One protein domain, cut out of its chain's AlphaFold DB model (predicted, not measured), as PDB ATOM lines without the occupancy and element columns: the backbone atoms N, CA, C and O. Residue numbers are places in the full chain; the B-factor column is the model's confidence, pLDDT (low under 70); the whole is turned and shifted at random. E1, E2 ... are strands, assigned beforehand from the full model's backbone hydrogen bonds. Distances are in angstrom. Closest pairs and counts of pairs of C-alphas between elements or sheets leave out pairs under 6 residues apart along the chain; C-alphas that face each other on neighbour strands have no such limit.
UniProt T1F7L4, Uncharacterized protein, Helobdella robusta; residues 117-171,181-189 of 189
ATOM      1  N   ARG A 117     131.579 159.221 105.281       86.94
ATOM      2  CA  ARG A 117     131.070 160.055 106.379       86.94
ATOM      3  C   ARG A 117     131.033 161.519 105.963       86.94
ATOM      4  O   ARG A 117     131.808 161.940 105.100       86.94
ATOM      5  N   ASN A 118     130.150 162.289 106.591       90.75
ATOM      6  CA  ASN A 118     130.062 163.724 106.346       90.75
ATOM      7  C   ASN A 118     130.933 164.460 107.362       90.75
ATOM      8  O   ASN A 118     130.638 164.501 108.554       90.75
ATOM      9  N   LEU A 119     132.011 165.065 106.875       91.25
ATOM     10  CA  LEU A 119     132.893 165.911 107.665       91.25
ATOM     11  C   LEU A 119     132.530 167.371 107.429       91.25
ATOM     12  O   LEU A 119     132.734 167.897 106.339       91.25
ATOM     13  N   THR A 120     132.021 168.036 108.457       92.12
ATOM     14  CA  THR A 120     131.716 169.466 108.407       92.12
ATOM     15  C   THR A 120     132.858 170.249 109.046       92.12
ATOM     16  O   THR A 120     133.239 169.962 110.183       92.12
ATOM     17  N   ILE A 121     133.406 171.219 108.309       87.75
ATOM     18  CA  ILE A 121     134.561 172.022 108.729       87.75
ATOM     19  C   ILE A 121     134.190 173.504 108.696       87.75
ATOM     20  O   ILE A 121     133.629 173.992 107.712       87.75
ATOM     21  N   GLY A 122     134.543 174.225 109.759       88.44
ATOM     22  CA  GLY A 122     134.470 175.684 109.827       88.44
ATOM     23  C   GLY A 122     135.613 176.280 110.646       88.44
ATOM     24  O   GLY A 122     136.240 175.591 111.455       88.44
ATOM     25  N   ALA A 123     135.875 177.565 110.426       87.25
ATOM     26  CA  ALA A 123     136.833 178.363 111.182       87.25
ATOM     27  C   ALA A 123     136.250 179.760 111.438       87.25
ATOM     28  O   ALA A 123     135.501 180.267 110.605       87.25
ATOM     29  N   ASP A 124     136.638 180.392 112.546       83.19
ATOM     30  CA  ASP A 124     136.108 181.697 112.992       83.19
ATOM     31  C   ASP A 124     136.387 182.891 112.056       83.19
ATOM     32  O   ASP A 124     135.802 183.956 112.231       83.19
ATOM     33  N   ASP A 125     137.279 182.759 111.073       87.50
ATOM     34  CA  ASP A 125     137.532 183.800 110.062       87.50
ATOM     35  C   ASP A 125     137.638 183.171 108.672       87.50
ATOM     36  O   ASP A 125     136.671 183.203 107.904       87.50
ATOM     37  N   ARG A 126     138.774 182.533 108.351       89.44
ATOM     38  CA  ARG A 126     138.896 181.806 107.082       89.44
ATOM     39  C   ARG A 126     139.811 180.590 107.119       89.44
ATOM     40  O   ARG A 126     140.869 180.594 107.743       89.44
ATOM     41  N   ILE A 127     139.443 179.580 106.344       92.06
ATOM     42  CA  ILE A 127     140.285 178.443 105.980       92.06
ATOM     43  C   ILE A 127     141.165 178.867 104.797       92.06
ATOM     44  O   ILE A 127     140.678 179.361 103.778       92.06
ATOM     45  N   VAL A 128     142.476 178.692 104.939       92.56
ATOM     46  CA  VAL A 128     143.482 178.978 103.905       92.56
ATOM     47  C   VAL A 128     143.809 177.716 103.117       92.56
ATOM     48  O   VAL A 128     143.896 177.764 101.891       92.56
ATOM     49  N   ALA A 129     143.981 176.590 103.811       92.12
ATOM     50  CA  ALA A 129     144.240 175.297 103.192       92.12
ATOM     51  C   ALA A 129     143.672 174.151 104.035       92.12
ATOM     52  O   ALA A 129     143.612 174.231 105.263       92.12
ATOM     53  N   LEU A 130     143.298 173.072 103.356       90.25
ATOM     54  CA  LEU A 130     142.797 171.838 103.944       90.25
ATOM     55  C   LEU A 130     143.494 170.663 103.265       90.25
ATOM     56  O   LEU A 130     143.622 170.656 102.040       90.25
ATOM     57  N   TYR A 131     143.913 169.676 104.052       88.88
ATOM     58  CA  TYR A 131     144.546 168.462 103.559       88.88
ATOM     59  C   TYR A 131     143.922 167.228 104.202       88.88
ATOM     60  O   TYR A 131     143.680 167.211 105.411       88.88
ATOM     61  N   PHE A 132     143.735 166.188 103.395       88.00
ATOM     62  CA  PHE A 132     143.363 164.849 103.842       88.00
ATOM     63  C   PHE A 132     144.507 163.898 103.510       88.00
ATOM     64  O   PHE A 132     144.884 163.795 102.347       88.00
ATOM     65  N   ASP A 133     145.113 163.280 104.526       82.75
ATOM     66  CA  ASP A 133     146.296 162.415 104.391       82.75
ATOM     67  C   ASP A 133     147.424 163.053 103.553       82.75
ATOM     68  O   ASP A 133     148.089 162.414 102.740       82.75
ATOM     69  N   GLY A 134     147.619 164.366 103.723       76.44
ATOM     70  CA  GLY A 134     148.613 165.153 102.985       76.44
ATOM     71  C   GLY A 134     148.180 165.610 101.584       76.44
ATOM     72  O   GLY A 134     148.905 166.380 100.957       76.44
ATOM     73  N   VAL A 135     146.998 165.216 101.102       84.19
ATOM     74  CA  VAL A 135     146.457 165.638  99.800       84.19
ATOM     75  C   VAL A 135     145.670 166.947  99.941       84.19
ATOM     76  O   VAL A 135     144.693 166.977 100.697       84.19
ATOM     77  N   PRO A 136     146.039 168.027  99.219       89.19
ATOM     78  CA  PRO A 136     145.337 169.306  99.288       89.19
ATOM     79  C   PRO A 136     143.918 169.200  98.728       89.19
ATOM     80  O   PRO A 136     143.693 168.613  97.671       89.19
ATOM     81  N   GLN A 137     142.966 169.807  99.429       94.69
ATOM     82  CA  GLN A 137     141.561 169.843  99.034       94.69
ATOM     83  C   GLN A 137     141.230 171.119  98.264       94.69
ATOM     84  O   GLN A 137     141.822 172.181  98.482       94.69
ATOM     85  N   GLN A 138     140.252 171.019  97.364       95.75
ATOM     86  CA  GLN A 138     139.768 172.172  96.621       95.75
ATOM     87  C   GLN A 138     139.068 173.157  97.563       95.75
ATOM     88  O   GLN A 138     138.266 172.770  98.413       95.75
ATOM     89  N   ARG A 139     139.349 174.447  97.373       93.88
ATOM     90  CA  ARG A 139     138.696 175.521  98.120       93.88
ATOM     91  C   ARG A 139     137.186 175.495  97.881       93.88
ATOM     92  O   ARG A 139     136.746 175.552  96.733       93.88
ATOM     93  N   MET A 140     136.415 175.474  98.964       94.06
ATOM     94  CA  MET A 140     134.955 175.526  98.919       94.06
ATOM     95  C   MET A 140     134.428 176.955  99.158       94.06
ATOM     96  O   MET A 140     135.178 177.824  99.627       94.06
ATOM     97  N   PRO A 141     133.162 177.243  98.794       94.75
ATOM     98  CA  PRO A 141     132.627 178.605  98.790       94.75
ATOM     99  C   PRO A 141     132.593 179.287 100.160       94.75
ATOM    100  O   PRO A 141     132.688 180.513 100.220       94.75
ATOM    101  N   ASN A 142     132.465 178.533 101.257       93.69
ATOM    102  CA  ASN A 142     132.307 179.106 102.592       93.69
ATOM    103  C   ASN A 142     133.622 179.194 103.381       93.69
ATOM    104  O   ASN A 142     133.608 179.677 104.509       93.69
ATOM    105  N   TRP A 143     134.774 178.854 102.790       92.50
ATOM    106  CA  TRP A 143     136.082 178.946 103.463       92.50
ATOM    107  C   TRP A 143     136.427 180.343 103.985       92.50
ATOM    108  O   TRP A 143     137.303 180.452 104.828       92.50
ATOM    109  N   SER A 144     135.802 181.408 103.485       91.94
ATOM    110  CA  SER A 144     136.016 182.791 103.943       91.94
ATOM    111  C   SER A 144     134.833 183.381 104.715       91.94
ATOM    112  O   SER A 144     134.746 184.599 104.842       91.94
ATOM    113  N   THR A 145     133.894 182.545 105.163       89.75
ATOM    114  CA  THR A 145     132.652 182.984 105.804       89.75
ATOM    115  C   THR A 145     132.492 182.289 107.153       89.75
ATOM    116  O   THR A 145     132.027 181.157 107.219       89.75
ATOM    117  N   TYR A 146     132.827 182.986 108.238       82.56
ATOM    118  CA  TYR A 146     132.926 182.415 109.588       82.56
ATOM    119  C   TYR A 146     131.649 181.778 110.167       82.56
ATOM    120  O   TYR A 146     131.717 180.983 111.098       82.56
ATOM    121  N   ASN A 147     130.467 182.126 109.651       84.81
ATOM    122  CA  ASN A 147     129.180 181.613 110.133       84.81
ATOM    123  C   ASN A 147     128.568 180.534 109.226       84.81
ATOM    124  O   ASN A 147     127.389 180.200 109.368       84.81
ATOM    125  N   ARG A 148     129.342 180.017 108.267       89.12
ATOM    126  CA  ARG A 148     128.917 178.955 107.357       89.12
ATOM    127  C   ARG A 148     129.935 177.830 107.368       89.12
ATOM    128  O   ARG A 148     131.132 178.058 107.488       89.12
ATOM    129  N   TYR A 149     129.428 176.618 107.206       90.19
ATOM    130  CA  TYR A 149     130.245 175.418 107.166       90.19
ATOM    131  C   TYR A 149     130.183 174.795 105.781       90.19
ATOM    132  O   TYR A 149     129.137 174.827 105.129       90.19
ATOM    133  N   ASP A 150     131.296 174.205 105.367       91.94
ATOM    134  CA  ASP A 150     131.340 173.332 104.204       91.94
ATOM    135  C   ASP A 150     131.408 171.873 104.670       91.94
ATOM    136  O   ASP A 150     132.065 171.550 105.666       91.94
ATOM    137  N   SER A 151     130.712 170.993 103.951       93.00
ATOM    138  CA  SER A 151     130.692 169.557 104.228       93.00
ATOM    139  C   SER A 151     131.456 168.797 103.152       93.00
ATOM    140  O   SER A 151     131.239 169.000 101.957       93.00
ATOM    141  N   TYR A 152     132.317 167.887 103.592       92.62
ATOM    142  CA  TYR A 152     133.069 166.967 102.756       92.62
ATOM    143  C   TYR A 152     132.543 165.554 102.937       92.62
ATOM    144  O   TYR A 152     132.388 165.062 104.054       92.62
ATOM    145  N   ILE A 153     132.344 164.893 101.807       90.94
ATOM    146  CA  ILE A 153     132.141 163.453 101.722       90.94
ATOM    147  C   ILE A 153     133.533 162.834 101.816       90.94
ATOM    148  O   ILE A 153     134.290 162.854 100.846       90.94
ATOM    149  N   VAL A 154     133.898 162.351 103.002       89.62
ATOM    150  CA  VAL A 154     135.223 161.774 103.244       89.62
ATOM    151  C   VAL A 154     135.121 160.264 103.420       89.62
ATOM    152  O   VAL A 154     134.252 159.788 104.157       89.62
ATOM    153  N   PRO A 155     136.001 159.478 102.778       84.75
ATOM    154  CA  PRO A 155     136.145 158.076 103.117       84.75
ATOM    155  C   PRO A 155     136.514 157.907 104.593       84.75
ATOM    156  O   PRO A 155     137.298 158.679 105.150       84.75
ATOM    157  N   PHE A 156     136.003 156.850 105.221       78.00
ATOM    158  CA  PHE A 156     136.296 156.553 106.622       78.00
ATOM    159  C   PHE A 156     137.796 156.354 106.900       78.00
ATOM    160  O   PHE A 156     138.240 156.584 108.024       78.00
ATOM    161  N   HIS A 157     138.576 155.971 105.880       74.62
ATOM    162  CA  HIS A 157     140.013 155.722 105.996       74.62
ATOM    163  C   HIS A 157     140.882 156.975 106.085       74.62
ATOM    164  O   HIS A 157     142.082 156.811 106.280       74.62
ATOM    165  N   ILE A 158     140.330 158.189 105.952       80.00
ATOM    166  CA  ILE A 158     141.136 159.397 106.166       80.00
ATOM    167  C   ILE A 158     141.613 159.418 107.621       80.00
ATOM    168  O   ILE A 158     140.784 159.456 108.540       80.00
ATOM    169  N   GLN A 159     142.937 159.383 107.808       74.50
ATOM    170  CA  GLN A 159     143.602 159.278 109.112       74.50
ATOM    171  C   GLN A 159     144.022 160.648 109.637       74.50
ATOM    172  O   GLN A 159     143.938 160.914 110.836       74.50
ATOM    173  N   VAL A 160     144.469 161.525 108.737       72.56
ATOM    174  CA  VAL A 160     144.995 162.847 109.068       72.56
ATOM    175  C   VAL A 160     144.180 163.915 108.354       72.56
ATOM    176  O   VAL A 160     144.124 163.971 107.127       72.56
ATOM    177  N   ILE A 161     143.586 164.813 109.137       86.50
ATOM    178  CA  ILE A 161     142.952 166.039 108.649       86.50
ATOM    179  C   ILE A 161     143.818 167.201 109.126       86.50
ATOM    180  O   ILE A 161     143.923 167.441 110.329       86.50
ATOM    181  N   ALA A 162     144.450 167.916 108.195       82.00
ATOM    182  CA  ALA A 162     145.257 169.092 108.510       82.00
ATOM    183  C   ALA A 162     144.583 170.355 107.969       82.00
ATOM    184  O   ALA A 162     144.218 170.424 106.794       82.00
ATOM    185  N   ILE A 163     144.429 171.359 108.832       90.62
ATOM    186  CA  ILE A 163     143.737 172.612 108.519       90.62
ATOM    187  C   ILE A 163     144.683 173.768 108.794       90.62
ATOM    188  O   ILE A 163     145.179 173.929 109.906       90.62
ATOM    189  N   HIS A 164     144.896 174.599 107.781       88.94
ATOM    190  CA  HIS A 164     145.514 175.904 107.930       88.94
ATOM    191  C   HIS A 164     144.406 176.953 107.886       88.94
ATOM    192  O   HIS A 164     143.787 177.160 106.841       88.94
ATOM    193  N   ALA A 165     144.151 177.603 109.017       90.81
ATOM    194  CA  ALA A 165     143.190 178.692 109.130       90.81
ATOM    195  C   ALA A 165     143.894 179.991 109.536       90.81
ATOM    196  O   ALA A 165     144.955 179.979 110.159       90.81
ATOM    197  N   HIS A 166     143.296 181.110 109.150       87.38
ATOM    198  CA  HIS A 166     143.777 182.457 109.419       87.38
ATOM    199  C   HIS A 166     142.712 183.207 110.211       87.38
ATOM    200  O   HIS A 166     141.536 183.067 109.891       87.38
ATOM    201  N   ASN A 167     143.136 184.001 111.199       82.81
ATOM    202  CA  ASN A 167     142.274 184.887 111.975       82.81
ATOM    203  C   ASN A 167     142.764 186.339 111.846       82.81
ATOM    204  O   ASN A 167     143.830 186.694 112.342       82.81
ATOM    205  N   SER A 168     141.979 187.165 111.160       78.50
ATOM    206  CA  SER A 168     142.285 188.560 110.829       78.50
ATOM    207  C   SER A 168     142.031 189.536 111.984       78.50
ATOM    208  O   SER A 168     142.370 190.710 111.864       78.50
ATOM    209  N   ILE A 169     141.446 189.086 113.102       70.06
ATOM    210  CA  ILE A 169     141.084 189.961 114.231       70.06
ATOM    211  C   ILE A 169     142.334 190.435 114.996       70.06
ATOM    212  O   ILE A 169     142.311 191.490 115.628       70.06
ATOM    213  N   THR A 170     143.467 189.738 114.874       55.81
ATOM    214  CA  THR A 170     144.756 190.195 115.408       55.81
ATOM    215  C   THR A 170     145.636 190.744 114.289       55.81
ATOM    216  O   THR A 170     146.441 190.018 113.715       55.81
ATOM    217  N   GLY A 171     145.519 192.041 113.991       51.69
ATOM    218  CA  GLY A 171     146.427 192.782 113.098       51.69
ATOM    219  C   GLY A 171     147.849 192.975 113.649       51.69
ATOM    220  O   GLY A 171     148.442 194.031 113.459       51.69
ATOM    221  N   LEU A 181     142.552 182.178 120.446       52.25
ATOM    222  CA  LEU A 181     141.193 182.490 119.961       52.25
ATOM    223  C   LEU A 181     140.892 182.000 118.534       52.25
ATOM    224  O   LEU A 181     140.065 182.587 117.844       52.25
ATOM    225  N   LEU A 182     141.573 180.960 118.051       50.16
ATOM    226  CA  LEU A 182     141.161 180.287 116.818       50.16
ATOM    227  C   LEU A 182     140.322 179.061 117.181       50.16
ATOM    228  O   LEU A 182     140.889 178.032 117.554       50.16
ATOM    229  N   ASN A 183     138.995 179.147 117.053       67.38
ATOM    230  CA  ASN A 183     138.160 177.956 117.127       67.38
ATOM    231  C   ASN A 183     138.077 177.307 115.745       67.38
ATOM    232  O   ASN A 183     137.778 177.942 114.730       67.38
ATOM    233  N   ILE A 184     138.373 176.011 115.719       72.81
ATOM    234  CA  ILE A 184     138.139 175.150 114.567       72.81
ATOM    235  C   ILE A 184     137.010 174.215 114.968       72.81
ATOM    236  O   ILE A 184     137.126 173.461 115.935       72.81
ATOM    237  N   HIS A 185     135.915 174.270 114.218       78.81
ATOM    238  CA  HIS A 185     134.773 173.400 114.441       78.81
ATOM    239  C   HIS A 185     134.867 172.209 113.492       78.81
ATOM    240  O   HIS A 185     134.780 172.364 112.273       78.81
ATOM    241  N   LEU A 186     135.053 171.024 114.075       77.19
ATOM    242  CA  LEU A 186     135.039 169.747 113.374       77.19
ATOM    243  C   LEU A 186     133.854 168.934 113.869       77.19
ATOM    244  O   LEU A 186     133.780 168.602 115.050       77.19
ATOM    245  N   ASN A 187     132.940 168.616 112.958       73.94
ATOM    246  CA  ASN A 187     131.837 167.713 113.247       73.94
ATOM    247  C   ASN A 187     131.859 166.551 112.255       73.94
ATOM    248  O   ASN A 187     131.882 166.767 111.041       73.94
ATOM    249  N   VAL A 188     131.890 165.334 112.791       69.50
ATOM    250  CA  VAL A 188     131.898 164.089 112.024       69.50
ATOM    251  C   VAL A 188     130.546 163.427 112.245       69.50
ATOM    252  O   VAL A 188     130.267 162.965 113.351       69.50
ATOM    253  N   GLY A 189     129.708 163.459 111.210       56.16
ATOM    254  CA  GLY A 189     128.381 162.842 111.190       56.16
ATOM    255  C   GLY A 189     128.354 161.508 110.466       56.16
ATOM    256  O   GLY A 189     129.247 161.269 109.617       56.16
TER     257      GLY A 189
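Overview. This is residues 117 to 171 and 181 to 189 of the 189 residues of an uncharacterized protein of Helobdella robusta (UniProt T1F7L4). Two small sheets stand partly face to face as a small sandwich, E3, E1 and E5 on one side and E2 and E4 on the other, with strands running roughly along the longest axis. The links from E1 to E2 and from E3 to E4 pass between the sheets at opposite ends, the long loop of residues 133 to 149 wraps round one side, and residues 167 to 171 run on past the end of E4. The printed part has 64 residues, with no named helix and five named strands in the order E1, E2, E3, E4, E5; both sheets, ordered E3 - E1 - E5 and E2 - E4, are antiparallel. The class is all strand, though under half of the residues, 31 of 64, are in named elements. The whole is compact, with a radius of gyration of the C-alphas of 11.6 A, and elongated, spanning 38 by 21 by 20 A.

Arrangement. In the larger sheet E1, residues 117 to 123, is the inner strand, and E3, residues 150 to 155, and E5, residues 184 to 188, are edge strands. This sheet is only just strongly twisted, with C-alphas up to 4.4 A off its best plane. E3 and E1 are antiparallel at 142 degrees between directions; N 119 and O 152 are within hydrogen-bond range at 2.8 A. E1 and E5 are antiparallel at 169 degrees; N 120 and O 187 are within range at 2.9 A. In the other sheet E2, residues 126 to 132, and E4, residues 161 to 166, are antiparallel at 165 degrees; N 128 and O 164 are 2.8 A apart, within range. The closest C-alphas of E1 and E4 are those of Ala 123 and Ala 165, 6.7 A apart, while their centres are 12.0 A apart. E1 and E2 meet only through their link. E4 and E5 are only just apart, their closest C-alphas at 8.2 A.

Along the chain. E1 runs 19.8 A from C-alpha 117 at (131.070, 160.055, 106.379) to C-alpha 123. E3 measures 16.0 A and E5 13.0 A, ending with C-alpha 188 at (131.898, 164.089, 112.024). E2 begins with C-alpha 126 at (138.896, 181.806, 107.082) and measures 17.8 A; E4 measures 16.5 A. Residues 131 to 132 of E2 also make a short antiparallel pairing with residues 135 to 136.

Size, cuts and confidence. The two C-alphas farthest apart are those of His 157 and Gly 171, 38.3 A. Residues 172 to 180 are not printed, and C-alphas 171 and 181 are 13.4 A apart across this cut. The links from E1 to E2 and from E3 to E4 are tight, and that from E2 to E3, 17 residues, is long. The mean pLDDT of the printed part is 83.4; residues 170 to 171, 181 to 183 and 188 to 189 are under 70.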